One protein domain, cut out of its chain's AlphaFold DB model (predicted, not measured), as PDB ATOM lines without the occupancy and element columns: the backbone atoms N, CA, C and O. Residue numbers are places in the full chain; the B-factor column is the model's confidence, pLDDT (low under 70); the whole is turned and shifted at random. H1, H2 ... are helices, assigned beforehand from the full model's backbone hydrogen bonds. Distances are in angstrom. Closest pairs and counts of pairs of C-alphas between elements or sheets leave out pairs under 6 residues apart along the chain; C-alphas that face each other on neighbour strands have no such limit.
ATOM      1  N   CYS A 236     194.440 205.976 187.723       75.94
ATOM      2  CA  CYS A 236     194.114 205.759 186.316       75.94
ATOM      3  C   CYS A 236     195.371 205.384 185.506       75.94
ATOM      4  O   CYS A 236     196.333 206.154 185.488       75.94
ATOM      5  N   PRO A 237     195.395 204.236 184.800       78.44
ATOM      6  CA  PRO A 237     196.565 203.786 184.048       78.44
ATOM      7  C   PRO A 237     196.656 204.457 182.669       78.44
ATOM      8  O   PRO A 237     196.372 203.845 181.642       78.44
ATOM      9  N   ILE A 238     197.020 205.738 182.655       78.12
ATOM     10  CA  ILE A 238     197.008 206.592 181.454       78.12
ATOM     11  C   ILE A 238     198.404 206.905 180.899       78.12
ATOM     12  O   ILE A 238     198.512 207.501 179.828       78.12
ATOM     13  N   PHE A 239     199.474 206.521 181.601       77.94
ATOM     14  CA  PHE A 239     200.844 206.831 181.192       77.94
ATOM     15  C   PHE A 239     201.459 205.672 180.416       77.94
ATOM     16  O   PHE A 239     201.877 204.679 181.007       77.94
ATOM     17  N   ASP A 240     201.549 205.825 179.098       80.31
ATOM     18  CA  ASP A 240     202.369 204.966 178.248       80.31
ATOM     19  C   ASP A 240     203.825 205.442 178.301       80.31
ATOM     20  O   ASP A 240     204.216 206.376 177.597       80.31
ATOM     21  N   LEU A 241     204.633 204.838 179.175       80.44
ATOM     22  CA  LEU A 241     206.011 205.292 179.385       80.44
ATOM     23  C   LEU A 241     206.906 205.076 178.163       80.44
ATOM     24  O   LEU A 241     207.830 205.859 177.956       80.44
ATOM     25  N   SER A 242     206.629 204.063 177.342       80.38
ATOM     26  CA  SER A 242     207.413 203.797 176.133       80.38
ATOM     27  C   SER A 242     207.239 204.889 175.089       80.38
ATOM     28  O   SER A 242     208.184 205.185 174.364       80.38
ATOM     29  N   ASN A 243     206.061 205.514 175.043       77.88
ATOM     30  CA  ASN A 243     205.799 206.654 174.172       77.88
ATOM     31  C   ASN A 243     206.161 207.999 174.823       77.88
ATOM     32  O   ASN A 243     206.675 208.886 174.146       77.88
ATOM     33  N   LEU A 244     205.917 208.168 176.127       75.00
ATOM     34  CA  LEU A 244     206.123 209.444 176.824       75.00
ATOM     35  C   LEU A 244     207.592 209.721 177.167       75.00
ATOM     36  O   LEU A 244     208.043 210.862 177.076       75.00
ATOM     37  N   ASN A 245     208.335 208.699 177.594       79.94
ATOM     38  CA  ASN A 245     209.756 208.811 177.894       79.94
ATOM     39  C   ASN A 245     210.464 207.453 177.699       79.94
ATOM     40  O   ASN A 245     210.650 206.705 178.666       79.94
ATOM     41  N   PRO A 246     210.917 207.149 176.466       86.19
ATOM     42  CA  PRO A 246     211.596 205.892 176.158       86.19
ATOM     43  C   PRO A 246     212.827 205.640 177.034       86.19
ATOM     44  O   PRO A 246     213.068 204.508 177.444       86.19
ATOM     45  N   ASN A 247     213.588 206.686 177.370       86.56
ATOM     46  CA  ASN A 247     214.788 206.556 178.201       86.56
ATOM     47  C   ASN A 247     214.436 206.077 179.609       86.56
ATOM     48  O   ASN A 247     215.093 205.189 180.154       86.56
ATOM     49  N   LEU A 248     213.363 206.626 180.179       85.94
ATOM     50  CA  LEU A 248     212.869 206.184 181.471       85.94
ATOM     51  C   LEU A 248     212.362 204.736 181.410       85.94
ATOM     52  O   LEU A 248     212.695 203.933 182.284       85.94
ATOM     53  N   ALA A 249     211.628 204.373 180.356       82.44
ATOM     54  CA  ALA A 249     211.128 203.012 180.158       82.44
ATOM     55  C   ALA A 249     212.248 201.948 180.101       82.44
ATOM     56  O   ALA A 249     212.011 200.795 180.459       82.44
ATOM     57  N   GLN A 250     213.470 202.328 179.707       87.00
ATOM     58  CA  GLN A 250     214.637 201.433 179.649       87.00
ATOM     59  C   GLN A 250     215.408 201.298 180.974       87.00
ATOM     60  O   GLN A 250     216.346 200.497 181.072       87.00
ATOM     61  N   THR A 251     215.019 202.032 182.020       92.19
ATOM     62  CA  THR A 251     215.638 201.885 183.344       92.19
ATOM     63  C   THR A 251     215.469 200.466 183.884       92.19
ATOM     64  O   THR A 251     214.482 199.779 183.614       92.19
ATOM     65  N   GLN A 252     216.438 200.007 184.680       92.62
ATOM     66  CA  GLN A 252     216.443 198.644 185.219       92.62
ATOM     67  C   GLN A 252     215.174 198.323 186.022       92.62
ATOM     68  O   GLN A 252     214.609 197.243 185.860       92.62
ATOM     69  N   ALA A 253     214.701 199.266 186.842       91.06
ATOM     70  CA  ALA A 253     213.486 199.094 187.633       91.06
ATOM     71  C   ALA A 253     212.255 198.865 186.741       91.06
ATOM     72  O   ALA A 253     211.492 197.925 186.965       91.06
ATOM     73  N   LEU A 254     212.083 199.676 185.692       92.12
ATOM     74  CA  LEU A 254     210.936 199.557 184.793       92.12
ATOM     75  C   LEU A 254     211.021 198.329 183.886       92.12
ATOM     76  O   LEU A 254     210.000 197.664 183.706       92.12
ATOM     77  N   ARG A 255     212.212 197.954 183.404       93.38
ATOM     78  CA  ARG A 255     212.412 196.688 182.674       93.38
ATOM     79  C   ARG A 255     212.065 195.477 183.533       93.38
ATOM     80  O   ARG A 255     211.338 194.594 183.082       93.38
ATOM     81  N   HIS A 256     212.497 195.468 184.794       93.88
ATOM     82  CA  HIS A 256     212.161 194.396 185.726       93.88
ATOM     83  C   HIS A 256     210.643 194.285 185.949       93.88
ATOM     84  O   HIS A 256     210.073 193.205 185.796       93.88
ATOM     85  N   ILE A 257     209.967 195.407 186.222       95.38
ATOM     86  CA  ILE A 257     208.506 195.444 186.379       95.38
ATOM     87  C   ILE A 257     207.797 194.982 185.107       95.38
ATOM     88  O   ILE A 257     206.868 194.182 185.176       95.38
ATOM     89  N   ARG A 258     208.236 195.453 183.938       90.56
ATOM     90  CA  ARG A 258     207.677 195.057 182.643       90.56
ATOM     91  C   ARG A 258     207.813 193.553 182.412       90.56
ATOM     92  O   ARG A 258     206.850 192.927 181.978       90.56
ATOM     93  N   SER A 259     208.960 192.969 182.757       89.56
ATOM     94  CA  SER A 259     209.182 191.521 182.695       89.56
ATOM     95  C   SER A 259     208.217 190.753 183.606       89.56
ATOM     96  O   SER A 259     207.563 189.816 183.148       89.56
ATOM     97  N   LEU A 260     208.041 191.183 184.861       91.94
ATOM     98  CA  LEU A 260     207.077 190.568 185.784       91.94
ATOM     99  C   LEU A 260     205.634 190.667 185.264       91.94
ATOM    100  O   LEU A 260     204.898 189.681 185.279       91.94
ATOM    101  N   ARG A 261     205.232 191.840 184.762       90.50
ATOM    102  CA  ARG A 261     203.902 192.066 184.170       90.50
ATOM    103  C   ARG A 261     203.669 191.185 182.946       90.50
ATOM    104  O   ARG A 261     202.592 190.613 182.806       90.50
ATOM    105  N   LEU A 262     204.681 191.033 182.091       84.00
ATOM    106  CA  LEU A 262     204.616 190.163 180.920       84.00
ATOM    107  C   LEU A 262     204.404 188.704 181.334       84.00
ATOM    108  O   LEU A 262     203.474 188.062 180.859       84.00
ATOM    109  N   GLN A 263     205.216 188.197 182.262       84.56
ATOM    110  CA  GLN A 263     205.074 186.844 182.806       84.56
ATOM    111  C   GLN A 263     203.676 186.614 183.401       84.56
ATOM    112  O   GLN A 263     203.036 185.592 183.136       84.56
ATOM    113  N   LEU A 264     203.160 187.598 184.136       84.12
ATOM    114  CA  LEU A 264     201.827 187.543 184.724       84.12
ATOM    115  C   LEU A 264     200.714 187.550 183.666       84.12
ATOM    116  O   LEU A 264     199.725 186.835 183.827       84.12
ATOM    117  N   SER A 265     200.895 188.290 182.568       80.62
ATOM    118  CA  SER A 265     199.999 188.280 181.405       80.62
ATOM    119  C   SER A 265     199.897 186.883 180.784       80.62
ATOM    120  O   SER A 265     198.798 186.372 180.565       80.62
ATOM    121  N   TYR A 266     201.028 186.190 180.612       78.94
ATOM    122  CA  TYR A 266     201.033 184.815 180.101       78.94
ATOM    123  C   TYR A 266     200.345 183.823 181.043       78.94
ATOM    124  O   TYR A 266     199.604 182.948 180.582       78.94
ATOM    125  N   LEU A 267     200.557 183.943 182.358       80.69
ATOM    126  CA  LEU A 267     199.855 183.108 183.335       80.69
ATOM    127  C   LEU A 267     198.354 183.389 183.363       80.69
ATOM    128  O   LEU A 267     197.561 182.448 183.451       80.69
ATOM    129  N   TYR A 268     197.956 184.658 183.260       81.12
ATOM    130  CA  TYR A 268     196.556 185.031 183.102       81.12
ATOM    131  C   TYR A 268     195.953 184.365 181.862       81.12
ATOM    132  O   TYR A 268     194.905 183.728 181.964       81.12
ATOM    133  N   ASP A 269     196.648 184.416 180.728       78.31
ATOM    134  CA  ASP A 269     196.236 183.775 179.483       78.31
ATOM    135  C   ASP A 269     196.045 182.261 179.625       78.31
ATOM    136  O   ASP A 269     195.046 181.716 179.147       78.31
ATOM    137  N   LEU A 270     196.970 181.578 180.305       79.69
ATOM    138  CA  LEU A 270     196.860 180.149 180.607       79.69
ATOM    139  C   LEU A 270     195.615 179.872 181.454       79.69
ATOM    140  O   LEU A 270     194.778 179.046 181.094       79.69
ATOM    141  N   VAL A 271     195.469 180.586 182.568       80.00
ATOM    142  CA  VAL A 271     194.343 180.454 183.500       80.00
ATOM    143  C   VAL A 271     193.008 180.736 182.800       80.00
ATOM    144  O   VAL A 271     192.013 180.038 183.029       80.00
ATOM    145  N   ALA A 272     192.978 181.733 181.915       76.00
ATOM    146  CA  ALA A 272     191.805 182.118 181.152       76.00
ATOM    147  C   ALA A 272     191.410 181.046 180.134       76.00
ATOM    148  O   ALA A 272     190.256 180.603 180.145       76.00
ATOM    149  N   ARG A 273     192.363 180.593 179.311       75.88
ATOM    150  CA  ARG A 273     192.138 179.616 178.234       75.88
ATOM    151  C   ARG A 273     191.869 178.210 178.759       75.88
ATOM    152  O   ARG A 273     190.982 177.529 178.247       75.88
ATOM    153  N   ALA A 274     192.532 177.820 179.845       81.06
ATOM    154  CA  ALA A 274     192.235 176.587 180.562       81.06
ATOM    155  C   ALA A 274     190.881 176.640 181.294       81.06
ATOM    156  O   ALA A 274     190.359 175.604 181.682       81.06
ATOM    157  N   ARG A 275     190.272 177.823 181.476       80.94
ATOM    158  CA  ARG A 275     189.058 178.026 182.295       80.94
ATOM    159  C   ARG A 275     189.263 177.641 183.769       80.94
ATOM    160  O   ARG A 275     188.352 177.141 184.428       80.94
ATOM    161  N   CYS A 276     190.449 177.914 184.310       81.25
ATOM    162  CA  CYS A 276     190.787 177.644 185.705       81.25
ATOM    163  C   CYS A 276     190.141 178.682 186.644       81.25
ATOM    164  O   CYS A 276     190.607 179.816 186.756       81.25
ATOM    165  N   LYS A 277     189.044 178.306 187.317       83.69
ATOM    166  CA  LYS A 277     188.276 179.214 188.195       83.69
ATOM    167  C   LYS A 277     189.099 179.735 189.377       83.69
ATOM    168  O   LYS A 277     189.057 180.927 189.673       83.69
ATOM    169  N   GLU A 278     189.864 178.857 190.018       87.06
ATOM    170  CA  GLU A 278     190.693 179.202 191.179       87.06
ATOM    171  C   GLU A 278     191.791 180.205 190.807       87.06
ATOM    172  O   GLU A 278     191.957 181.211 191.492       87.06
ATOM    173  N   GLY A 279     192.465 179.996 189.668       81.88
ATOM    174  CA  GLY A 279     193.471 180.929 189.158       81.88
ATOM    175  C   GLY A 279     192.886 182.309 188.851       81.88
ATOM    176  O   GLY A 279     193.472 183.324 189.230       81.88
ATOM    177  N   LYS A 280     191.696 182.369 188.229       78.06
ATOM    178  CA  LYS A 280     191.007 183.644 187.951       78.06
ATOM    179  C   LYS A 280     190.654 184.385 189.241       78.06
ATOM    180  O   LYS A 280     190.849 185.594 189.321       78.06
ATOM    181  N   SER A 281     190.146 183.662 190.238       78.19
ATOM    182  CA  SER A 281     189.809 184.224 191.549       78.19
ATOM    183  C   SER A 281     191.049 184.774 192.261       78.19
ATOM    184  O   SER A 281     191.032 185.897 192.770       78.19
ATOM    185  N   LEU A 282     192.158 184.028 192.224       84.19
ATOM    186  CA  LEU A 282     193.420 184.440 192.826       84.19
ATOM    187  C   LEU A 282     193.972 185.720 192.183       84.19
ATOM    188  O   LEU A 282     194.287 186.659 192.910       84.19
ATOM    189  N   LEU A 283     194.005 185.793 190.848       77.25
ATOM    190  CA  LEU A 283     194.430 186.991 190.111       77.25
ATOM    191  C   LEU A 283     193.538 188.200 190.410       77.25
ATOM    192  O   LEU A 283     194.043 189.282 190.700       77.25
ATOM    193  N   ARG A 284     192.210 188.013 190.408       76.25
ATOM    194  CA  ARG A 284     191.249 189.086 190.702       76.25
ATOM    195  C   ARG A 284     191.432 189.656 192.107       76.25
ATOM    196  O   ARG A 284     191.297 190.860 192.287       76.25
ATOM    197  N   ARG A 285     191.723 188.802 193.091       77.88
ATOM    198  CA  ARG A 285     191.955 189.218 194.479       77.88
ATOM    199  C   ARG A 285     193.319 189.886 194.656       77.88
ATOM    200  O   ARG A 285     193.399 190.901 195.331       77.88
ATOM    201  N   ALA A 286     194.372 189.337 194.051       78.75
ATOM    202  CA  ALA A 286     195.729 189.874 194.168       78.75
ATOM    203  C   ALA A 286     195.890 191.239 193.471       78.75
ATOM    204  O   ALA A 286     196.571 192.126 193.983       78.75
ATOM    205  N   LEU A 287     195.227 191.423 192.326       76.12
ATOM    206  CA  LEU A 287     195.299 192.634 191.501       76.12
ATOM    207  C   LEU A 287     193.979 193.412 191.463       76.12
ATOM    208  O   LEU A 287     193.652 194.042 190.454       76.12
ATOM    209  N   PHE A 288     193.196 193.365 192.542       75.62
ATOM    210  CA  PHE A 288     191.925 194.083 192.606       75.62
ATOM    211  C   PHE A 288     192.118 195.573 192.274       75.62
ATOM    212  O   PHE A 288     193.040 196.216 192.774       75.62
ATOM    213  N   GLY A 289     191.286 196.098 191.368       65.56
ATOM    214  CA  GLY A 289     191.377 197.481 190.883       65.56
ATOM    215  C   GLY A 289     192.601 197.803 190.011       65.56
ATOM    216  O   GLY A 289     192.736 198.941 189.582       65.56
ATOM    217  N   ARG A 290     193.481 196.830 189.727       75.94
ATOM    218  CA  ARG A 290     194.747 197.025 188.993       75.94
ATOM    219  C   ARG A 290     194.982 195.971 187.907       75.94
ATOM    220  O   ARG A 290     196.107 195.540 187.663       75.94
ATOM    221  N   LEU A 291     193.912 195.523 187.247       73.38
ATOM    222  CA  LEU A 291     193.996 194.497 186.197       73.38
ATOM    223  C   LEU A 291     194.796 194.965 184.973       73.38
ATOM    224  O   LEU A 291     195.347 194.134 184.254       73.38
ATOM    225  N   HIS A 292     194.942 196.277 184.762       77.12
ATOM    226  CA  HIS A 292     195.843 196.821 183.742       77.12
ATOM    227  C   HIS A 292     197.282 196.317 183.897       77.12
ATOM    228  O   HIS A 292     197.980 196.215 182.896       77.12
ATOM    229  N   LEU A 293     197.718 195.932 185.105       79.81
ATOM    230  CA  LEU A 293     199.061 195.399 185.343       79.81
ATOM    231  C   LEU A 293     199.339 194.088 184.597       79.81
ATOM    232  O   LEU A 293     200.492 193.842 184.257       79.81
ATOM    233  N   MET A 294     198.311 193.278 184.324       75.06
ATOM    234  CA  MET A 294     198.435 192.013 183.585       75.06
ATOM    235  C   MET A 294     197.917 192.092 182.137       75.06
ATOM    236  O   MET A 294     198.249 191.228 181.329       75.06
ATOM    237  N   LEU A 295     197.102 193.100 181.802       70.25
ATOM    238  CA  LEU A 295     196.473 193.239 180.478       70.25
ATOM    239  C   LEU A 295     197.276 194.118 179.510       70.25
ATOM    240  O   LEU A 295     197.263 193.884 178.305       70.25
ATOM    241  N   ASP A 296     197.990 195.117 180.025       72.69
ATOM    242  CA  ASP A 296     198.854 195.991 179.236       72.69
ATOM    243  C   ASP A 296     200.189 196.140 179.967       72.69
ATOM    244  O   ASP A 296     200.204 196.298 181.180       72.69
ATOM    245  N   THR A 297     201.321 196.049 179.275       74.75
ATOM    246  CA  THR A 297     202.646 196.152 179.919       74.75
ATOM    247  C   THR A 297     203.211 197.570 179.887       74.75
ATOM    248  O   THR A 297     204.112 197.871 180.670       74.75
ATOM    249  N   GLU A 298     202.625 198.458 179.077       76.94
ATOM    250  CA  GLU A 298     203.142 199.804 178.807       76.94
ATOM    251  C   GLU A 298     202.415 200.900 179.576       76.94
ATOM    252  O   GLU A 298     202.980 201.971 179.785       76.94
ATOM    253  N   LEU A 299     201.175 200.639 180.002       79.81
ATOM    254  CA  LEU A 299     200.349 201.601 180.728       79.81
ATOM    255  C   LEU A 299     200.604 201.552 182.235       79.81
ATOM    256  O   LEU A 299     200.575 200.484 182.854       79.81
ATOM    257  N   TYR A 300     200.805 202.721 182.833       84.62
ATOM    258  CA  TYR A 300     201.026 202.909 184.265       84.62
ATOM    259  C   TYR A 300     200.116 204.018 184.803       84.62
ATOM    260  O   TYR A 300     199.775 204.959 184.087       84.62
ATOM    261  N   SER A 301     199.724 203.910 186.072       84.38
ATOM    262  CA  SER A 301     199.106 204.990 186.853       84.38
ATOM    263  C   SER A 301     200.144 205.711 187.717       84.38
ATOM    264  O   SER A 301     201.241 205.188 187.928       84.38
ATOM    265  N   MET A 302     199.812 206.884 188.274       88.00
ATOM    266  CA  MET A 302     200.705 207.551 189.239       88.00
ATOM    267  C   MET A 302     200.972 206.667 190.454       88.00
ATOM    268  O   MET A 302     202.111 206.582 190.916       88.00
ATOM    269  N   HIS A 303     199.940 205.972 190.931       92.12
ATOM    270  CA  HIS A 303     200.066 205.010 192.012       92.12
ATOM    271  C   HIS A 303     201.103 203.931 191.682       92.12
ATOM    272  O   HIS A 303     201.979 203.667 192.502       92.12
ATOM    273  N   ASP A 304     201.064 203.357 190.474       93.06
ATOM    274  CA  ASP A 304     202.036 202.338 190.062       93.06
ATOM    275  C   ASP A 304     203.460 202.898 190.070       93.06
ATOM    276  O   ASP A 304     204.350 202.283 190.651       93.06
ATOM    277  N   LEU A 305     203.681 204.084 189.493       93.88
ATOM    278  CA  LEU A 305     205.011 204.706 189.437       93.88
ATOM    279  C   LEU A 305     205.586 204.977 190.829       93.88
ATOM    280  O   LEU A 305     206.786 204.796 191.042       93.88
ATOM    281  N   ILE A 306     204.745 205.376 191.783       94.81
ATOM    282  CA  ILE A 306     205.142 205.562 193.183       94.81
ATOM    283  C   ILE A 306     205.497 204.210 193.823       94.81
ATOM    284  O   ILE A 306     206.513 204.095 194.505       94.81
ATOM    285  N   GLN A 307     204.702 203.162 193.592       95.44
ATOM    286  CA  GLN A 307     204.989 201.822 194.119       95.44
ATOM    287  C   GLN A 307     206.250 201.198 193.497       95.44
ATOM    288  O   GLN A 307     206.929 200.420 194.163       95.44
ATOM    289  N   ILE A 308     206.579 201.536 192.247       95.25
ATOM    290  CA  ILE A 308     207.831 201.126 191.591       95.25
ATOM    291  C   ILE A 308     209.020 201.810 192.256       95.25
ATOM    292  O   ILE A 308     209.996 201.136 192.576       95.25
ATOM    293  N   CYS A 309     208.925 203.117 192.517       93.06
ATOM    294  CA  CYS A 309     209.978 203.862 193.206       93.06
ATOM    295  C   CYS A 309     210.285 203.284 194.595       93.06
ATOM    296  O   CYS A 309     211.445 203.212 194.989       93.06
ATOM    297  N   HIS A 310     209.260 202.838 195.323       92.56
ATOM    298  CA  HIS A 310     209.422 202.213 196.638       92.56
ATOM    299  C   HIS A 310     209.755 200.708 196.582       92.56
ATOM    300  O   HIS A 310     209.915 200.089 197.626       92.56
ATOM    301  N   GLY A 311     209.819 200.087 195.398       91.94
ATOM    302  CA  GLY A 311     210.064 198.645 195.228       91.94
ATOM    303  C   GLY A 311     208.863 197.731 195.526       91.94
ATOM    304  O   GLY A 311     208.842 196.577 195.097       91.94
ATOM    305  N   ASN A 312     207.823 198.250 196.178       95.38
ATOM    306  CA  ASN A 312     206.618 197.510 196.561       95.38
ATOM    307  C   ASN A 312     205.920 196.817 195.381       95.38
ATOM    308  O   ASN A 312     205.439 195.691 195.523       95.38
ATOM    309  N   LEU A 313     205.844 197.464 194.208       95.25
ATOM    310  CA  LEU A 313     205.142 196.865 193.066       95.25
ATOM    311  C   LEU A 313     205.844 195.597 192.569       95.25
ATOM    312  O   LEU A 313     205.170 194.640 192.197       95.25
ATOM    313  N   ALA A 314     207.179 195.576 192.587       95.69
ATOM    314  CA  ALA A 314     207.948 194.409 192.169       95.69
ATOM    315  C   ALA A 314     207.645 193.212 193.075       95.69
ATOM    316  O   ALA A 314     207.344 192.132 192.575       95.69
ATOM    317  N   GLN A 315     207.629 193.433 194.393       95.25
ATOM    318  CA  GLN A 315     207.300 192.399 195.370       95.25
ATOM    319  C   GLN A 315     205.875 191.867 195.177       95.25
ATOM    320  O   GLN A 315     205.675 190.662 195.073       95.25
ATOM    321  N   VAL A 316     204.885 192.757 195.038       94.62
ATOM    322  CA  VAL A 316     203.485 192.354 194.814       94.62
ATOM    323  C   VAL A 316     203.337 191.520 193.541       94.62
ATOM    324  O   VAL A 316     202.616 190.518 193.541       94.62
ATOM    325  N   LEU A 317     203.996 191.919 192.450       95.19
ATOM    326  CA  LEU A 317     203.935 191.190 191.185       95.19
ATOM    327  C   LEU A 317     204.640 189.834 191.276       95.19
ATOM    328  O   LEU A 317     204.067 188.850 190.818       95.19
ATOM    329  N   ALA A 318     205.824 189.768 191.889       96.00
ATOM    330  CA  ALA A 318     206.568 188.524 192.085       96.00
ATOM    331  C   ALA A 318     205.790 187.530 192.964       96.00
ATOM    332  O   ALA A 318     205.526 186.410 192.534       96.00
ATOM    333  N   ASP A 319     205.290 187.971 194.122       96.06
ATOM    334  CA  ASP A 319     204.483 187.135 195.021       96.06
ATOM    335  C   ASP A 319     203.216 186.612 194.333       96.06
ATOM    336  O   ASP A 319     202.763 185.489 194.570       96.06
ATOM    337  N   THR A 320     202.590 187.451 193.502       93.94
ATOM    338  CA  THR A 320     201.409 187.055 192.730       93.94
ATOM    339  C   THR A 320     201.787 186.029 191.670       93.94
ATOM    340  O   THR A 320     201.084 185.030 191.516       93.94
ATOM    341  N   LEU A 321     202.897 186.247 190.964       94.62
ATOM    342  CA  LEU A 321     203.408 185.336 189.950       94.62
ATOM    343  C   LEU A 321     203.685 183.951 190.542       94.62
ATOM    344  O   LEU A 321     203.217 182.960 189.983       94.62
ATOM    345  N   ASP A 322     204.348 183.881 191.694       95.56
ATOM    346  CA  ASP A 322     204.666 182.623 192.374       95.56
ATOM    347  C   ASP A 322     203.395 181.860 192.766       95.56
ATOM    348  O   ASP A 322     203.235 180.681 192.439       95.56
ATOM    349  N   LYS A 323     202.425 182.555 193.377       95.38
ATOM    350  CA  LYS A 323     201.138 181.964 193.779       95.38
ATOM    351  C   LYS A 323     200.346 181.432 192.584       95.38
ATOM    352  O   LYS A 323     199.773 180.343 192.654       95.38
ATOM    353  N   VAL A 324     200.285 182.190 191.487       92.06
ATOM    354  CA  VAL A 324     199.563 181.774 190.272       92.06
ATOM    355  C   VAL A 324     200.281 180.614 189.591       92.06
ATOM    356  O   VAL A 324     199.619 179.669 189.159       92.06
ATOM    357  N   SER A 325     201.610 180.655 189.524       94.25
ATOM    358  CA  SER A 325     202.432 179.599 188.927       94.25
ATOM    359  C   SER A 325     202.269 178.285 189.680       94.25
ATOM    360  O   SER A 325     202.012 177.243 189.075       94.25
ATOM    361  N   GLU A 326     202.328 178.328 191.013       94.81
ATOM    362  CA  GLU A 326     202.124 177.151 191.852       94.81
ATOM    363  C   GLU A 326     200.723 176.552 191.664       94.81
ATOM    364  O   GLU A 326     200.577 175.335 191.502       94.81
ATOM    365  N   LEU A 327     199.693 177.401 191.635       94.56
ATOM    366  CA  LEU A 327     198.315 176.982 191.398       94.56
ATOM    367  C   LEU A 327     198.158 176.354 190.010       94.56
ATOM    368  O   LEU A 327     197.595 175.262 189.881       94.56
ATOM    369  N   ALA A 328     198.674 177.006 188.969       92.00
ATOM    370  CA  ALA A 328     198.593 176.524 187.595       92.00
ATOM    371  C   ALA A 328     199.317 175.180 187.420       92.00
ATOM    372  O   ALA A 328     198.789 174.283 186.761       92.00
ATOM    373  N   ARG A 329     200.470 175.000 188.073       92.25
ATOM    374  CA  ARG A 329     201.231 173.743 188.085       92.25
ATOM    375  C   ARG A 329     200.451 172.597 188.735       92.25
ATOM    376  O   ARG A 329     200.465 171.479 188.224       92.25
ATOM    377  N   LYS A 330     199.755 172.847 189.849       93.00
ATOM    378  CA  LYS A 330     198.958 171.819 190.549       93.00
ATOM    379  C   LYS A 330     197.630 171.525 189.838       93.00
ATOM    380  O   LYS A 330     197.167 170.380 189.832       93.00
ATOM    381  N   SER A 331     197.038 172.524 189.186       94.69
ATOM    382  CA  SER A 331     195.736 172.407 188.528       94.69
ATOM    383  C   SER A 331     195.753 171.392 187.379       94.69
ATOM    384  O   SER A 331     196.475 171.540 186.392       94.69
ATOM    385  N   ALA A 332     194.909 170.359 187.471       92.88
ATOM    386  CA  ALA A 332     194.737 169.378 186.394       92.88
ATOM    387  C   ALA A 332     194.238 170.030 185.092       92.88
ATOM    388  O   ALA A 332     194.619 169.616 184.000       92.88
ATOM    389  N   VAL A 333     193.425 171.082 185.215       92.12
ATOM    390  CA  VAL A 333     192.836 171.792 184.079       92.12
ATOM    391  C   VAL A 333     193.897 172.597 183.321       92.12
ATOM    392  O   VAL A 333     193.987 172.476 182.100       92.12
ATOM    393  N   CYS A 334     194.747 173.354 184.028       91.00
ATOM    394  CA  CYS A 334     195.853 174.088 183.401       91.00
ATOM    395  C   CYS A 334     196.877 173.142 182.765       91.00
ATOM    396  O   CYS A 334     197.273 173.357 181.621       91.00
ATOM    397  N   ARG A 335     197.259 172.063 183.464       90.62
ATOM    398  CA  ARG A 335     198.191 171.058 182.928       90.62
ATOM    399  C   ARG A 335     197.666 170.399 181.658       90.62
ATOM    400  O   ARG A 335     198.397 170.307 180.676       90.62
ATOM    401  N   LYS A 336     196.401 169.967 181.662       89.38
ATOM    402  CA  LYS A 336     195.769 169.367 180.481       89.38
ATOM    403  C   LYS A 336     195.787 170.338 179.302       89.38
ATOM    404  O   LYS A 336     196.228 169.963 178.222       89.38
ATOM    405  N   TRP A 337     195.357 171.581 179.527       89.75
ATOM    406  CA  TRP A 337     195.346 172.599 178.481       89.75
ATOM    407  C   TRP A 337     196.744 172.829 177.893       89.75
ATOM    408  O   TRP A 337     196.886 172.868 176.675       89.75
ATOM    409  N   LEU A 338     197.775 172.918 178.741       87.62
ATOM    410  CA  LEU A 338     199.149 173.137 178.292       87.62
ATOM    411  C   LEU A 338     199.663 171.975 177.430       87.62
ATOM    412  O   LEU A 338     200.179 172.213 176.344       87.62
ATOM    413  N   LEU A 339     199.456 170.727 177.863       87.06
ATOM    414  CA  LEU A 339     199.850 169.533 177.100       87.06
ATOM    415  C   LEU A 339     199.126 169.434 175.751       87.06
ATOM    416  O   LEU A 339     199.702 169.008 174.748       87.06
ATOM    417  N   ASP A 340     197.850 169.806 175.714       85.94
ATOM    418  CA  ASP A 340     197.060 169.823 174.484       85.94
ATOM    419  C   ASP A 340     197.555 170.931 173.535       85.94
ATOM    420  O   ASP A 340     197.737 170.693 172.338       85.94
ATOM    421  N   ALA A 341     197.876 172.113 174.068       82.62
ATOM    422  CA  ALA A 341     198.410 173.237 173.302       82.62
ATOM    423  C   ALA A 341     199.850 172.999 172.794       82.62
ATOM    424  O   ALA A 341     200.211 173.421 171.689       82.62
ATOM    425  N   GLU A 342     200.682 172.279 173.554       83.31
ATOM    426  CA  GLU A 342     202.030 171.877 173.134       83.31
ATOM    427  C   GLU A 342     202.001 170.898 171.955       83.31
ATOM    428  O   GLU A 342     202.828 171.008 171.040       83.31
ATOM    429  N   ARG A 343     201.024 169.983 171.945       83.31
ATOM    430  CA  ARG A 343     200.812 168.987 170.883       83.31
ATOM    431  C   ARG A 343     200.105 169.548 169.647       83.31
ATOM    432  O   ARG A 343     199.989 168.845 168.649       83.31
ATOM    433  N   GLY A 344     199.654 170.803 169.686       78.06
ATOM    434  CA  GLY A 344     198.888 171.405 168.594       78.06
ATOM    435  C   GLY A 344     197.483 170.813 168.463       78.06
ATOM    436  O   GLY A 344     196.972 170.690 167.352       78.06
ATOM    437  N   ALA A 345     196.873 170.408 169.580       72.38
ATOM    438  CA  ALA A 345     195.524 169.861 169.591       72.38
ATOM    439  C   ALA A 345     194.476 170.936 169.259       72.38
ATOM    440  O   ALA A 345     194.702 172.143 169.398       72.38
ATOM    441  N   ARG A 346     193.287 170.486 168.840       69.88
ATOM    442  CA  ARG A 346     192.113 171.353 168.730       69.88
ATOM    443  C   ARG A 346     191.401 171.419 170.078       69.88
ATOM    444  O   ARG A 346     190.783 170.442 170.490       69.88
ATOM    445  N   ILE A 347     191.447 172.571 170.738       62.22
ATOM    446  CA  ILE A 347     190.715 172.824 171.983       62.22
ATOM    447  C   ILE A 347     189.464 173.629 171.626       62.22
ATOM    448  O   ILE A 347     189.559 174.713 171.057       62.22
ATOM    449  N   ALA A 348     188.279 173.081 171.920       59.53
ATOM    450  CA  ALA A 348     186.986 173.698 171.586       59.53
ATOM    451  C   ALA A 348     186.848 174.109 170.098       59.53
ATOM    452  O   ALA A 348     186.290 175.153 169.777       59.53
ATOM    453  N   GLY A 349     187.383 173.292 169.183       56.59
ATOM    454  CA  GLY A 349     187.292 173.514 167.734       56.59
ATOM    455  C   GLY A 349     188.355 174.448 167.143       56.59
ATOM    456  O   GLY A 349     188.509 174.471 165.924       56.59
ATOM    457  N   GLN A 350     189.140 175.147 167.970       56.09
ATOM    458  CA  GLN A 350     190.239 176.008 167.525       56.09
ATOM    459  C   GLN A 350     191.585 175.289 167.640       56.09
ATOM    460  O   GLN A 350     191.853 174.614 168.634       56.09
ATOM    461  N   LEU A 351     192.444 175.434 166.625       57.28
ATOM    462  CA  LEU A 351     193.820 174.945 166.691       57.28
ATOM    463  C   LEU A 351     194.596 175.796 167.699       57.28
ATOM    464  O   LEU A 351     194.904 176.958 167.442       57.28
ATOM    465  N   THR A 352     194.930 175.212 168.839       64.56
ATOM    466  CA  THR A 352     195.794 175.837 169.840       64.56
ATOM    467  C   THR A 352     197.204 175.311 169.636       64.56
ATOM    468  O   THR A 352     197.545 174.242 170.129       64.56
ATOM    469  N   LYS A 353     198.016 176.040 168.863       72.00
ATOM    470  CA  LYS A 353     199.441 175.747 168.685       72.00
ATOM    471  C   LYS A 353     200.258 176.865 169.316       72.00
ATOM    472  O   LYS A 353     200.230 177.991 168.832       72.00
ATOM    473  N   LEU A 354     200.986 176.534 170.379       70.56
ATOM    474  CA  LEU A 354     201.937 177.457 170.991       70.56
ATOM    475  C   LEU A 354     203.183 177.598 170.114       70.56
ATOM    476  O   LEU A 354     203.702 176.605 169.583       70.56
ATOM    477  N   ARG A 355     203.684 178.827 169.995       76.12
ATOM    478  CA  ARG A 355     205.014 179.103 169.440       76.12
ATOM    479  C   ARG A 355     206.083 178.510 170.360       76.12
ATOM    480  O   ARG A 355     205.844 178.309 171.547       76.12
ATOM    481  N   VAL A 356     207.272 178.232 169.821       73.81
ATOM    482  CA  VAL A 356     208.391 177.654 170.597       73.81
ATOM    483  C   VAL A 356     208.704 178.506 171.831       73.81
ATOM    484  O   VAL A 356     208.852 177.975 172.926       73.81
ATOM    485  N   GLU A 357     208.704 179.823 171.664       71.75
ATOM    486  CA  GLU A 357     208.948 180.803 172.725       71.75
ATOM    487  C   GLU A 357     207.907 180.720 173.851       71.75
ATOM    488  O   GLU A 357     208.255 180.703 175.028       71.75
ATOM    489  N   GLU A 358     206.627 180.587 173.497       71.00
ATOM    490  CA  GLU A 358     205.529 180.473 174.463       71.00
ATOM    491  C   GLU A 358     205.616 179.158 175.246       71.00
ATOM    492  O   GLU A 358     205.365 179.139 176.448       71.00
ATOM    493  N   LYS A 359     206.027 178.064 174.588       76.06
ATOM    494  CA  LYS A 359     206.272 176.779 175.260       76.06
ATOM    495  C   LYS A 359     207.389 176.903 176.292       76.06
ATOM    496  O   LYS A 359     207.191 176.532 177.443       76.06
ATOM    497  N   LEU A 360     208.541 177.450 175.895       77.06
ATOM    498  CA  LEU A 360     209.683 177.647 176.795       77.06
ATOM    499  C   LEU A 360     209.306 178.529 177.988       77.06
ATOM    500  O   LEU A 360     209.645 178.205 179.124       77.06
ATOM    501  N   LEU A 361     208.541 179.593 177.742       78.88
ATOM    502  CA  LEU A 361     208.075 180.485 178.790       78.88
ATOM    503  C   LEU A 361     207.140 179.780 179.777       78.88
ATOM    504  O   LEU A 361     207.367 179.858 180.981       78.88
ATOM    505  N   TYR A 362     206.122 179.057 179.299       80.88
ATOM    506  CA  TYR A 362     205.221 178.323 180.190       80.88
ATOM    507  C   TYR A 362     205.951 177.257 180.999       80.88
ATOM    508  O   TYR A 362     205.684 177.113 182.190       80.88
ATOM    509  N   ARG A 363     206.902 176.541 180.391       83.12
ATOM    510  CA  ARG A 363     207.725 175.571 181.119       83.12
ATOM    511  C   ARG A 363     208.576 176.234 182.194       83.12
ATOM    512  O   ARG A 363     208.585 175.763 183.325       83.12
ATOM    513  N   SER A 364     209.211 177.362 181.874       84.56
ATOM    514  CA  SER A 364     209.988 178.141 182.841       84.56
ATOM    515  C   SER A 364     209.124 178.641 184.000       84.56
ATOM    516  O   SER A 364     209.500 178.468 185.154       84.56
ATOM    517  N   LEU A 365     207.963 179.238 183.710       80.81
ATOM    518  CA  LEU A 365     207.056 179.787 184.724       80.81
ATOM    519  C   LEU A 365     206.488 178.708 185.647       80.81
ATOM    520  O   LEU A 365     206.266 178.946 186.827       80.81
ATOM    521  N   LEU A 366     206.248 177.512 185.113       85.94
ATOM    522  CA  LEU A 366     205.654 176.407 185.860       85.94
ATOM    523  C   LEU A 366     206.694 175.445 186.454       85.94
ATOM    524  O   LEU A 366     206.300 174.498 187.134       85.94
ATOM    525  N   GLY A 367     207.991 175.665 186.211       81.94
ATOM    526  CA  GLY A 367     209.076 174.789 186.664       81.94
ATOM    527  C   GLY A 367     208.994 173.366 186.093       81.94
ATOM    528  O   GLY A 367     209.097 172.410 186.861       81.94
ATOM    529  N   LEU A 368     208.742 173.235 184.781       72.06
ATOM    530  CA  LEU A 368     208.484 171.971 184.064       72.06
ATOM    531  C   LEU A 368     209.603 171.508 183.129       72.06
ATOM    532  O   LEU A 368     210.144 172.335 182.360       72.06
TER     533      LEU A 368
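AT A GLANCE: This is residues 236 to 368 of the 368 residues of the protein "Hypothetical protein" of Dictyocha speculum (UniProt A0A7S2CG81). Two long helices, H3 and H7, run side by side the same way, and the shorter H4 runs back beside them, making a three-helix up-and-down bundle, each helix running against the one before it in the chain. H8 stands across the bundle where H3 and H7 end, with H9 also standing across H3 and H7, while H6 lies across where H3 and H7 begin, at the end where the small H1 and H2 form a corner. The printed part has 133 residues with nine named helices, H1 to H9 in order, and no named strand; its class is all helix. It is compact, with a radius of gyration of the C-alphas of 15.7 A, and elongated, spanning 42 by 27 by 25 A.

HOW THE PARTS SIT: Start at H1, residues 241 to 244, and H2, residues 246 to 249, which touch only at the corner, with C-alphas 242 and 249 closest at 5.5 A. Next comes the hub, H3, residues 252 to 273. Its residues 268 to 272 touch H4, residues 277 to 286, in a helical hairpin at a shallow tilt of 29 degrees, opposite ways; C-alphas 271 and 279 are closest at 5.7 A. H5, residues 292 to 295, touches H3, with C-alphas 265 and 294 closest at 4.6 A. H6, residues 302 to 309, only just touches H3, with 3 pairs of C-alphas within 8 A, 253 and 308 closest at 7.2 A. H7, residues 312 to 330, touches H3 at a shallow tilt of 30 degrees, the same way, with C-alphas 264 and 321 closest at 5.9 A. H8, residues 332 to 342, touches H3 about perpendicular at 79 degrees, with C-alphas 271 and 334 closest at 6.5 A. H9, residues 356 to 366, touches H7 about perpendicular at 85 degrees, with C-alphas 325 and 366 closest at 5.5 A. Every O i to N i+4 pair is within hydrogen-bond range in H3, H4, H6, H7, H8 and H9; H1, H2 and H5 are too short for such a pair.

IN THESE COORDINATES: Find C-alpha 252 at (216.443, 198.644, 185.219); from there H3 runs 31.6 A to C-alpha 273. Find C-alpha 312 at (206.618, 197.510, 196.561), where H7 begins its 27.5 A. H4 measures 14.3 A, H8 15.3 A, and H9 15.6 A, ending at C-alpha 366, (205.654, 176.407, 185.860).

THE WHOLE: The C-alphas of His 310 and Gly 349 are the two farthest apart, at 46.4 A. The printed part has no cut. Look at residues 343 to 355 for the long link, from H8 to H9. The mean pLDDT of the printed part is 83.2, and residues 289 and 346 to 352 are under 70.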